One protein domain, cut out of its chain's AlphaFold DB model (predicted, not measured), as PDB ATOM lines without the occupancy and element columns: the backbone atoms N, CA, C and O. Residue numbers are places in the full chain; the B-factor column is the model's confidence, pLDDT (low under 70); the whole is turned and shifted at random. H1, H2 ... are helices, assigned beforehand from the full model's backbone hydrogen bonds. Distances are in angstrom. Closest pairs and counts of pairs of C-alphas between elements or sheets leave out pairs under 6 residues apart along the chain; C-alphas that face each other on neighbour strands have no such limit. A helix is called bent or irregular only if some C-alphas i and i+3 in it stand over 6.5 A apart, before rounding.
ATOM      1  N   LEU A   6     112.019 256.656 242.674       89.94
ATOM      2  CA  LEU A   6     112.536 257.634 243.639       89.94
ATOM      3  C   LEU A   6     111.449 258.497 244.290       89.94
ATOM      4  O   LEU A   6     111.615 258.935 245.427       89.94
ATOM      5  N   ASP A   7     110.346 258.754 243.586       92.56
ATOM      6  CA  ASP A   7     109.234 259.520 244.142       92.56
ATOM      7  C   ASP A   7     108.510 258.699 245.223       92.56
ATOM      8  O   ASP A   7     108.170 259.249 246.270       92.56
ATOM      9  N   TYR A   8     108.386 257.380 245.034       93.12
ATOM     10  CA  TYR A   8     107.885 256.468 246.067       93.12
ATOM     11  C   TYR A   8     108.856 256.340 247.244       93.12
ATOM     12  O   TYR A   8     108.429 256.449 248.386       93.12
ATOM     13  N   VAL A   9     110.167 256.208 246.998       93.06
ATOM     14  CA  VAL A   9     111.176 256.167 248.079       93.06
ATOM     15  C   VAL A   9     111.112 257.417 248.963       93.06
ATOM     16  O   VAL A   9     111.258 257.318 250.177       93.06
ATOM     17  N   ARG A  10     110.883 258.594 248.370       94.12
ATOM     18  CA  ARG A  10     110.794 259.861 249.108       94.12
ATOM     19  C   ARG A  10     109.495 260.002 249.906       94.12
ATOM     20  O   ARG A  10     109.495 260.672 250.933       94.12
ATOM     21  N   ALA A  11     108.393 259.444 249.409       92.62
ATOM     22  CA  ALA A  11     107.058 259.670 249.963       92.62
ATOM     23  C   ALA A  11     106.537 258.525 250.846       92.62
ATOM     24  O   ALA A  11     105.617 258.734 251.634       92.62
ATOM     25  N   SER A  12     107.071 257.315 250.697       92.31
ATOM     26  CA  SER A  12     106.570 256.106 251.351       92.31
ATOM     27  C   SER A  12     107.564 255.579 252.388       92.31
ATOM     28  O   SER A  12     108.774 255.734 252.210       92.31
ATOM     29  N   PRO A  13     107.091 254.908 253.456       93.38
ATOM     30  CA  PRO A  13     107.982 254.228 254.389       93.38
ATOM     31  C   PRO A  13     108.929 253.263 253.663       93.38
ATOM     32  O   PRO A  13     108.572 252.654 252.646       93.38
ATOM     33  N   ALA A  14     110.140 253.087 254.187       91.12
ATOM     34  CA  ALA A  14     111.101 252.169 253.588       91.12
ATOM     35  C   ALA A  14     110.522 250.743 253.507       91.12
ATOM     36  O   ALA A  14     109.925 250.254 254.464       91.12
ATOM     37  N   ARG A  15     110.724 250.069 252.364       91.88
ATOM     38  CA  ARG A  15     110.247 248.694 252.096       91.88
ATOM     39  C   ARG A  15     108.722 248.506 252.201       91.88
ATOM     40  O   ARG A  15     108.270 247.399 252.454       91.88
ATOM     41  N   SER A  16     107.932 249.563 252.011       94.81
ATOM     42  CA  SER A  16     106.459 249.504 252.121       94.81
ATOM     43  C   SER A  16     105.710 249.385 250.794       94.81
ATOM     44  O   SER A  16     104.485 249.304 250.788       94.81
ATOM     45  N   PHE A  17     106.420 249.396 249.669       94.94
ATOM     46  CA  PHE A  17     105.815 249.383 248.342       94.94
ATOM     47  C   PHE A  17     106.570 248.450 247.400       94.94
ATOM     48  O   PHE A  17     107.730 248.110 247.627       94.94
ATOM     49  N   ILE A  18     105.886 248.084 246.321       96.06
ATOM     50  CA  ILE A  18     106.411 247.293 245.212       96.06
ATOM     51  C   ILE A  18     106.315 248.172 243.971       96.06
ATOM     52  O   ILE A  18     105.216 248.600 243.609       96.06
ATOM     53  N   HIS A  19     107.437 248.467 243.318       94.56
ATOM     54  CA  HIS A  19     107.402 249.232 242.080       94.56
ATOM     55  C   HIS A  19     107.278 248.289 240.877       94.56
ATOM     56  O   HIS A  19     108.006 247.308 240.754       94.56
ATOM     57  N   VAL A  20     106.364 248.597 239.951       92.56
ATOM     58  CA  VAL A  20     106.057 247.725 238.798       92.56
ATOM     59  C   VAL A  20     107.296 247.447 237.944       92.56
ATOM     60  O   VAL A  20     107.465 246.349 237.424       92.56
ATOM     61  N   GLU A  21     108.184 248.434 237.817       90.94
ATOM     62  CA  GLU A  21     109.411 248.294 237.026       90.94
ATOM     63  C   GLU A  21     110.560 247.603 237.760       90.94
ATOM     64  O   GLU A  21     111.635 247.487 237.178       90.94
ATOM     65  N   ASP A  22     110.377 247.139 238.997       92.88
ATOM     66  CA  ASP A  22     111.356 246.260 239.655       92.88
ATOM     67  C   ASP A  22     111.319 244.848 239.051       92.88
ATOM     68  O   ASP A  22     112.293 244.100 239.137       92.88
ATOM     69  N   PHE A  23     110.227 244.516 238.358       95.06
ATOM     70  CA  PHE A  23     110.011 243.234 237.706       95.06
ATOM     71  C   PHE A  23     110.327 243.316 236.210       95.06
ATOM     72  O   PHE A  23     110.046 244.324 235.554       95.06
ATOM     73  N   PRO A  24     110.863 242.237 235.615       93.44
ATOM     74  CA  PRO A  24     111.189 242.215 234.191       93.44
ATOM     75  C   PRO A  24     109.937 242.262 233.297       93.44
ATOM     76  O   PRO A  24     109.990 242.771 232.172       93.44
ATOM     77  N   SER A  25     108.799 241.757 233.790       94.25
ATOM     78  CA  SER A  25     107.518 241.726 233.081       94.25
ATOM     79  C   SER A  25     106.326 241.791 234.041       94.25
ATOM     80  O   SER A  25     106.445 241.477 235.226       94.25
ATOM     81  N   VAL A  26     105.149 242.136 233.506       93.44
ATOM     82  CA  VAL A  26     103.882 242.120 234.260       93.44
ATOM     83  C   VAL A  26     103.541 240.706 234.743       93.44
ATOM     84  O   VAL A  26     103.016 240.551 235.840       93.44
ATOM     85  N   LYS A  27     103.898 239.670 233.970       97.75
ATOM     86  CA  LYS A  27     103.723 238.271 234.377       97.75
ATOM     87  C   LYS A  27     104.542 237.945 235.630       97.75
ATOM     88  O   LYS A  27     103.988 237.399 236.573       97.75
ATOM     89  N   ALA A  28     105.816 238.344 235.664       98.31
ATOM     90  CA  ALA A  28     106.676 238.129 236.831       98.31
ATOM     91  C   ALA A  28     106.157 238.873 238.076       98.31
ATOM     92  O   ALA A  28     106.201 238.338 239.180       98.31
ATOM     93  N   LEU A  29     105.617 240.085 237.899       97.69
ATOM     94  CA  LEU A  29     104.938 240.799 238.981       97.69
ATOM     95  C   LEU A  29     103.699 240.032 239.467       97.69
ATOM     96  O   LEU A  29     103.542 239.846 240.666       97.69
ATOM     97  N   ALA A  30     102.836 239.567 238.563       98.31
ATOM     98  CA  ALA A  30     101.631 238.822 238.931       98.31
ATOM     99  C   ALA A  30     101.959 237.524 239.691       98.31
ATOM    100  O   ALA A  30     101.338 237.229 240.708       98.31
ATOM    101  N   GLU A  31     102.979 236.785 239.248       98.69
ATOM    102  CA  GLU A  31     103.487 235.599 239.947       98.69
ATOM    103  C   GLU A  31     103.980 235.942 241.359       98.69
ATOM    104  O   GLU A  31     103.657 235.234 242.315       98.69
ATOM    105  N   TYR A  32     104.694 237.061 241.519       98.44
ATOM    106  CA  TYR A  32     105.132 237.534 242.831       98.44
ATOM    107  C   TYR A  32     103.963 237.953 243.732       98.44
ATOM    108  O   TYR A  32     103.954 237.626 244.916       98.44
ATOM    109  N   LEU A  33     102.943 238.620 243.189       98.44
ATOM    110  CA  LEU A  33     101.747 238.983 243.955       98.44
ATOM    111  C   LEU A  33     100.977 237.740 244.428       98.44
ATOM    112  O   LEU A  33     100.533 237.710 245.571       98.44
ATOM    113  N   HIS A  34     100.888 236.688 243.609       98.69
ATOM    114  CA  HIS A  34     100.316 235.406 244.036       98.69
ATOM    115  C   HIS A  34     101.147 234.699 245.115       98.69
ATOM    116  O   HIS A  34     100.580 234.010 245.962       98.69
ATOM    117  N   LEU A  35     102.476 234.848 245.101       98.44
ATOM    118  CA  LEU A  35     103.328 234.359 246.185       98.44
ATOM    119  C   LEU A  35     103.031 235.096 247.497       98.44
ATOM    120  O   LEU A  35     102.911 234.446 248.532       98.44
ATOM    121  N   LEU A  36     102.909 236.428 247.452       98.19
ATOM    122  CA  LEU A  36     102.595 237.239 248.631       98.19
ATOM    123  C   LEU A  36     101.222 236.898 249.214       98.19
ATOM    124  O   LEU A  36     101.115 236.714 250.418       98.19
ATOM    125  N   ASP A  37     100.206 236.754 248.363       98.31
ATOM    126  CA  ASP A  37      98.837 236.390 248.760       98.31
ATOM    127  C   ASP A  37      98.770 235.064 249.537       98.31
ATOM    128  O   ASP A  37      97.976 234.901 250.455       98.31
ATOM    129  N   ARG A  38      99.650 234.112 249.209       98.62
ATOM    130  CA  ARG A  38      99.707 232.794 249.860       98.62
ATOM    131  C   ARG A  38     100.650 232.737 251.059       98.62
ATOM    132  O   ARG A  38     100.753 231.689 251.693       98.62
ATOM    133  N   ASN A  39     101.394 233.807 251.335       98.62
ATOM    134  CA  ASN A  39     102.413 233.832 252.374       98.62
ATOM    135  C   ASN A  39     102.303 235.112 253.206       98.62
ATOM    136  O   ASN A  39     102.986 236.108 252.953       98.62
ATOM    137  N   ASP A  40     101.495 235.031 254.261       98.19
ATOM    138  CA  ASP A  40     101.271 236.127 255.202       98.19
ATOM    139  C   ASP A  40     102.567 236.659 255.815       98.19
ATOM    140  O   ASP A  40     102.679 237.855 256.077       98.19
ATOM    141  N   THR A  41     103.571 235.809 256.051       98.19
ATOM    142  CA  THR A  41     104.860 236.258 256.592       98.19
ATOM    143  C   THR A  41     105.562 237.198 255.618       98.19
ATOM    144  O   THR A  41     105.965 238.286 256.027       98.19
ATOM    145  N   LEU A  42     105.659 236.820 254.337       97.75
ATOM    146  CA  LEU A  42     106.245 237.665 253.290       97.75
ATOM    147  C   LEU A  42     105.409 238.921 253.037       97.75
ATOM    148  O   LEU A  42     105.960 240.010 252.909       97.75
ATOM    149  N   TYR A  43     104.083 238.800 252.998       97.69
ATOM    150  CA  TYR A  43     103.202 239.952 252.825       97.69
ATOM    151  C   TYR A  43     103.362 240.967 253.966       97.69
ATOM    152  O   TYR A  43     103.536 242.166 253.731       97.69
ATOM    153  N   ASN A  44     103.393 240.491 255.212       96.69
ATOM    154  CA  ASN A  44     103.534 241.346 256.387       96.69
ATOM    155  C   ASN A  44     104.901 242.042 256.474       96.69
ATOM    156  O   ASN A  44     105.019 243.058 257.164       96.69
ATOM    157  N   GLU A  45     105.920 241.593 255.735       96.00
ATOM    158  CA  GLU A  45     107.196 242.307 255.639       96.00
ATOM    159  C   GLU A  45     107.047 243.734 255.096       96.00
ATOM    160  O   GLU A  45     107.730 244.639 255.589       96.00
ATOM    161  N   TYR A  46     106.127 243.940 254.147       96.38
ATOM    162  CA  TYR A  46     105.790 245.249 253.572       96.38
ATOM    163  C   TYR A  46     104.976 246.132 254.519       96.38
ATOM    164  O   TYR A  46     104.783 247.324 254.282       96.38
ATOM    165  N   LEU A  47     104.489 245.547 255.610       95.50
ATOM    166  CA  LEU A  47     103.628 246.181 256.593       95.50
ATOM    167  C   LEU A  47     104.332 246.412 257.930       95.50
ATOM    168  O   LEU A  47     103.715 246.973 258.827       95.50
ATOM    169  N   ARG A  48     105.620 246.057 258.057       93.75
ATOM    170  CA  ARG A  48     106.419 246.260 259.282       93.75
ATOM    171  C   ARG A  48     106.489 247.710 259.751       93.75
ATOM    172  O   ARG A  48     106.696 247.959 260.931       93.75
ATOM    173  N   TRP A  49     106.307 248.661 258.840       91.44
ATOM    174  CA  TRP A  49     106.230 250.075 259.191       91.44
ATOM    175  C   TRP A  49     104.955 250.417 259.987       91.44
ATOM    176  O   TRP A  49     104.912 251.440 260.668       91.44
ATOM    177  N   LYS A  50     103.903 249.582 259.936       88.25
ATOM    178  CA  LYS A  50     102.701 249.753 260.760       88.25
ATOM    179  C   LYS A  50     103.060 249.441 262.210       88.25
ATOM    180  O   LYS A  50     103.191 248.284 262.589       88.25
ATOM    181  N   GLY A  51     103.244 250.495 262.995       83.31
ATOM    182  CA  GLY A  51     103.760 250.436 264.367       83.31
ATOM    183  C   GLY A  51     105.059 251.222 264.549       83.31
ATOM    184  O   GLY A  51     105.420 251.541 265.676       83.31
ATOM    185  N   SER A  52     105.728 251.599 263.454       81.56
ATOM    186  CA  SER A  52     106.798 252.593 263.481       81.56
ATOM    187  C   SER A  52     106.220 253.966 263.135       81.56
ATOM    188  O   SER A  52     105.837 254.211 261.992       81.56
ATOM    189  N   GLY A  53     106.152 254.854 264.122       78.75
ATOM    190  CA  GLY A  53     105.660 256.222 263.966       78.75
ATOM    191  C   GLY A  53     104.476 256.532 264.873       78.75
ATOM    192  O   GLY A  53     103.791 255.640 265.366       78.75
ATOM    193  N   GLU A  54     104.241 257.821 265.086       81.31
ATOM    194  CA  GLU A  54     103.149 258.320 265.914       81.31
ATOM    195  C   GLU A  54     102.179 259.126 265.057       81.31
ATOM    196  O   GLU A  54     102.576 259.848 264.135       81.31
ATOM    197  N   PHE A  55     100.887 259.027 265.373       77.69
ATOM    198  CA  PHE A  55      99.909 259.942 264.807       77.69
ATOM    199  C   PHE A  55     100.127 261.322 265.412       77.69
ATOM    200  O   PHE A  55      99.699 261.613 266.526       77.69
ATOM    201  N   ILE A  56     100.778 262.193 264.649       84.56
ATOM    202  CA  ILE A  56     100.875 263.596 265.018       84.56
ATOM    203  C   ILE A  56      99.504 264.215 264.778       84.56
ATOM    204  O   ILE A  56      99.021 264.279 263.642       84.56
ATOM    205  N   ASN A  57      98.867 264.690 265.848       87.00
ATOM    206  CA  ASN A  57      97.657 265.481 265.711       87.00
ATOM    207  C   ASN A  57      98.013 266.825 265.064       87.00
ATOM    208  O   ASN A  57      98.401 267.786 265.720       87.00
ATOM    209  N   THR A  58      97.864 266.889 263.746       89.94
ATOM    210  CA  THR A  58      98.043 268.117 262.965       89.94
ATOM    211  C   THR A  58      96.800 269.011 262.990       89.94
ATOM    212  O   THR A  58      96.715 269.964 262.214       89.94
ATOM    213  N   TYR A  59      95.826 268.701 263.856       94.12
ATOM    214  CA  TYR A  59      94.490 269.291 263.887       94.12
ATOM    215  C   TYR A  59      93.782 269.171 262.535       94.12
ATOM    216  O   TYR A  59      93.136 270.108 262.065       94.12
ATOM    217  N   PHE A  60      93.918 268.001 261.899       92.50
ATOM    218  CA  PHE A  60      93.382 267.716 260.567       92.50
ATOM    219  C   PHE A  60      91.905 268.111 260.439       92.50
ATOM    220  O   PHE A  60      91.545 268.851 259.525       92.50
ATOM    221  N   TRP A  61      91.068 267.698 261.395       94.31
ATOM    222  CA  TRP A  61      89.637 268.011 261.391       94.31
ATOM    223  C   TRP A  61      89.350 269.506 261.534       94.31
ATOM    224  O   TRP A  61      88.473 270.022 260.846       94.31
ATOM    225  N   CYS A  62      90.118 270.228 262.357       95.50
ATOM    226  CA  CYS A  62      89.980 271.680 262.482       95.50
ATOM    227  C   CYS A  62      90.369 272.390 261.180       95.50
ATOM    228  O   CYS A  62      89.671 273.306 260.757       95.50
ATOM    229  N   ARG A  63      91.449 271.954 260.514       94.88
ATOM    230  CA  ARG A  63      91.877 272.510 259.218       94.88
ATOM    231  C   ARG A  63      90.849 272.245 258.124       94.88
ATOM    232  O   ARG A  63      90.536 273.153 257.363       94.88
ATOM    233  N   LEU A  64      90.303 271.030 258.066       94.38
ATOM    234  CA  LEU A  64      89.236 270.683 257.129       94.38
ATOM    235  C   LEU A  64      87.981 271.529 257.375       94.38
ATOM    236  O   LEU A  64      87.437 272.090 256.430       94.38
ATOM    237  N   CYS A  65      87.567 271.670 258.636       95.69
ATOM    238  CA  CYS A  65      86.447 272.521 259.035       95.69
ATOM    239  C   CYS A  65      86.675 273.982 258.612       95.69
ATOM    240  O   CYS A  65      85.826 274.574 257.951       95.69
ATOM    241  N   ALA A  66      87.856 274.541 258.892       95.50
ATOM    242  CA  ALA A  66      88.207 275.899 258.482       95.50
ATOM    243  C   ALA A  66      88.177 276.078 256.954       95.50
ATOM    244  O   ALA A  66      87.673 277.087 256.477       95.50
ATOM    245  N   MET A  67      88.668 275.100 256.182       92.50
ATOM    246  CA  MET A  67      88.602 275.139 254.714       92.50
ATOM    247  C   MET A  67      87.166 275.050 254.189       92.50
ATOM    248  O   MET A  67      86.843 275.720 253.215       92.50
ATOM    249  N   LEU A  68      86.305 274.252 254.827       93.69
ATOM    250  CA  LEU A  68      84.901 274.111 254.435       93.69
ATOM    251  C   LEU A  68      84.090 275.388 254.705       93.69
ATOM    252  O   LEU A  68      83.189 275.716 253.940       93.69
ATOM    253  N   HIS A  69      84.418 276.098 255.785       95.06
ATOM    254  CA  HIS A  69      83.773 277.358 256.163       95.06
ATOM    255  C   HIS A  69      84.462 278.605 255.591       95.06
ATOM    256  O   HIS A  69      83.957 279.714 255.771       95.06
ATOM    257  N   ALA A  70      85.598 278.454 254.907       93.50
ATOM    258  CA  ALA A  70      86.222 279.553 254.186       93.50
ATOM    259  C   ALA A  70      85.324 279.989 253.013       93.50
ATOM    260  O   ALA A  70      84.621 279.155 252.432       93.50
ATOM    261  N   PRO A  71      85.347 281.277 252.625       94.06
ATOM    262  CA  PRO A  71      84.659 281.727 251.425       94.06
ATOM    263  C   PRO A  71      85.051 280.853 250.224       94.06
ATOM    264  O   PRO A  71      86.245 280.608 250.019       94.06
ATOM    265  N   PRO A  72      84.081 280.365 249.433       85.88
ATOM    266  CA  PRO A  72      84.382 279.474 248.327       85.88
ATOM    267  C   PRO A  72      85.255 280.203 247.307       85.88
ATOM    268  O   PRO A  72      84.900 281.272 246.813       85.88
ATOM    269  N   LEU A  73      86.390 279.598 246.965       84.44
ATOM    270  CA  LEU A  73      87.176 279.998 245.805       84.44
ATOM    271  C   LEU A  73      86.631 279.221 244.599       84.44
ATOM    272  O   LEU A  73      86.829 278.003 244.539       84.44
ATOM    273  N   PRO A  74      85.915 279.866 243.660       86.31
ATOM    274  CA  PRO A  74      85.361 279.163 242.514       86.31
ATOM    275  C   PRO A  74      86.504 278.617 241.656       86.31
ATOM    276  O   PRO A  74      87.274 279.365 241.057       86.31
ATOM    277  N   ARG A  91     102.409 258.148 230.475       74.69
ATOM    278  CA  ARG A  91     103.548 257.546 229.772       74.69
ATOM    279  C   ARG A  91     103.341 256.058 229.540       74.69
ATOM    280  O   ARG A  91     102.884 255.352 230.439       74.69
ATOM    281  N   SER A  92     103.752 255.602 228.360       74.69
ATOM    282  CA  SER A  92     103.853 254.189 227.982       74.69
ATOM    283  C   SER A  92     105.226 253.581 228.278       74.69
ATOM    284  O   SER A  92     105.324 252.372 228.471       74.69
ATOM    285  N   ASP A  93     106.270 254.409 228.327       79.75
ATOM    286  CA  ASP A  93     107.657 253.950 228.427       79.75
ATOM    287  C   ASP A  93     108.064 253.680 229.880       79.75
ATOM    288  O   ASP A  93     107.464 254.209 230.824       79.75
ATOM    289  N   ARG A  94     109.109 252.868 230.064       81.81
ATOM    290  CA  ARG A  94     109.668 252.582 231.388       81.81
ATOM    291  C   ARG A  94     110.536 253.742 231.866       81.81
ATOM    292  O   ARG A  94     111.245 254.373 231.086       81.81
ATOM    293  N   TRP A  95     110.559 253.983 233.171       85.06
ATOM    294  CA  TRP A  95     111.439 254.976 233.788       85.06
ATOM    295  C   TRP A  95     112.917 254.693 233.560       85.06
ATOM    296  O   TRP A  95     113.701 255.634 233.467       85.06
ATOM    297  N   ARG A  96     113.302 253.419 233.440       78.94
ATOM    298  CA  ARG A  96     114.686 253.030 233.122       78.94
ATOM    299  C   ARG A  96     115.146 253.523 231.745       78.94
ATOM    300  O   ARG A  96     116.331 253.777 231.568       78.94
ATOM    301  N   ASP A  97     114.212 253.717 230.818       83.06
ATOM    302  CA  ASP A  97     114.486 254.168 229.449       83.06
ATOM    303  C   ASP A  97     114.337 255.696 229.308       83.06
ATOM    304  O   ASP A  97     114.544 256.272 228.237       83.06
ATOM    305  N   PHE A  98     113.981 256.381 230.401       75.69
ATOM    306  CA  PHE A  98     113.719 257.810 230.390       75.69
ATOM    307  C   PHE A  98     115.007 258.615 230.217       75.69
ATOM    308  O   PHE A  98     115.863 258.663 231.101       75.69
TER     309      PHE A  98
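AT A GLANCE: This is residues 6 to 74 and 91 to 98 of the 110 residues of a protein of Rhipicephalus appendiculatus (UniProt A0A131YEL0). Picture an open, hook-like chain with little packed together: a body at one end in which the long helix H2 turns through a tight link into short H3, with short H1 set off from both, and a long arm, residues 53 to 74, that sticks out free and bears H4. The arm, together with the body, makes the longest axis, and a separate short piece, residues 91 to 98, follows a cut. The printed part has 77 residues with four named helices, H1, H2, H3 and H4 in that order, and no named strand. Its class is all helix, although the helices hold 34 of the 77 residues, under half. The whole is extended, with a radius of gyration of the C-alphas of 19.1 A and spans of 51 by 34 by 20 A.

IN THESE COORDINATES: Find C-alpha 6 at (112.536, 257.634, 243.639); here H1 begins and runs through residues 6 to 11, 8.6 A from first to last C-alpha. Go on to C-alpha 26 at (103.882, 242.120, 234.260), where H2, residues 26 to 37, starts its 16.4 A. Next comes H3, residues 40 to 45, 8.6 A long. Last is H4, residues 60 to 69, 14.3 A long, which ends at C-alpha 69 at (83.773, 277.358, 256.163). No helix is bent.

HOW THE PARTS SIT: Look first at H1, which is apart from H2, H3 and H4. Then compare Leu 36 and Tyr 43: their C-alphas, 5.0 A apart, are the closest of H2 and H3. These two helices only just touch, only at the corner by their link, with 3 pairs of C-alphas within 8 A, and H2 does so with residues 36 to 37 alone. Their lines stand at a steep tilt of 69 degrees, only just short of about perpendicular, and they run opposite ways. H4 is apart from H2 and from H3. In H1, H2, H3 and H4 every O i to N i+4 pair of the backbone is within hydrogen-bond range.

THE WHOLE: The two C-alphas farthest apart are those of Arg 38 and Pro 71, 51.2 A. The links H1 to H2 and H3 to H4 are long, 14 residues each; the link H2 to H3 is tight, 2 residues. Residues 37 to 42, of which 40 to 42 belong to H3, stand free, as do residues 53 to 74, of which 60 to 69 belong to H4. Without these stretches the body has 49 residues and spans 36 by 27 by 12 A. Residues 75 to 90 are cut out, and C-alpha 74 to C-alpha 91 is 31.0 A across the cut. The mean pLDDT of the printed part is 91.8, and no printed residue is under 70.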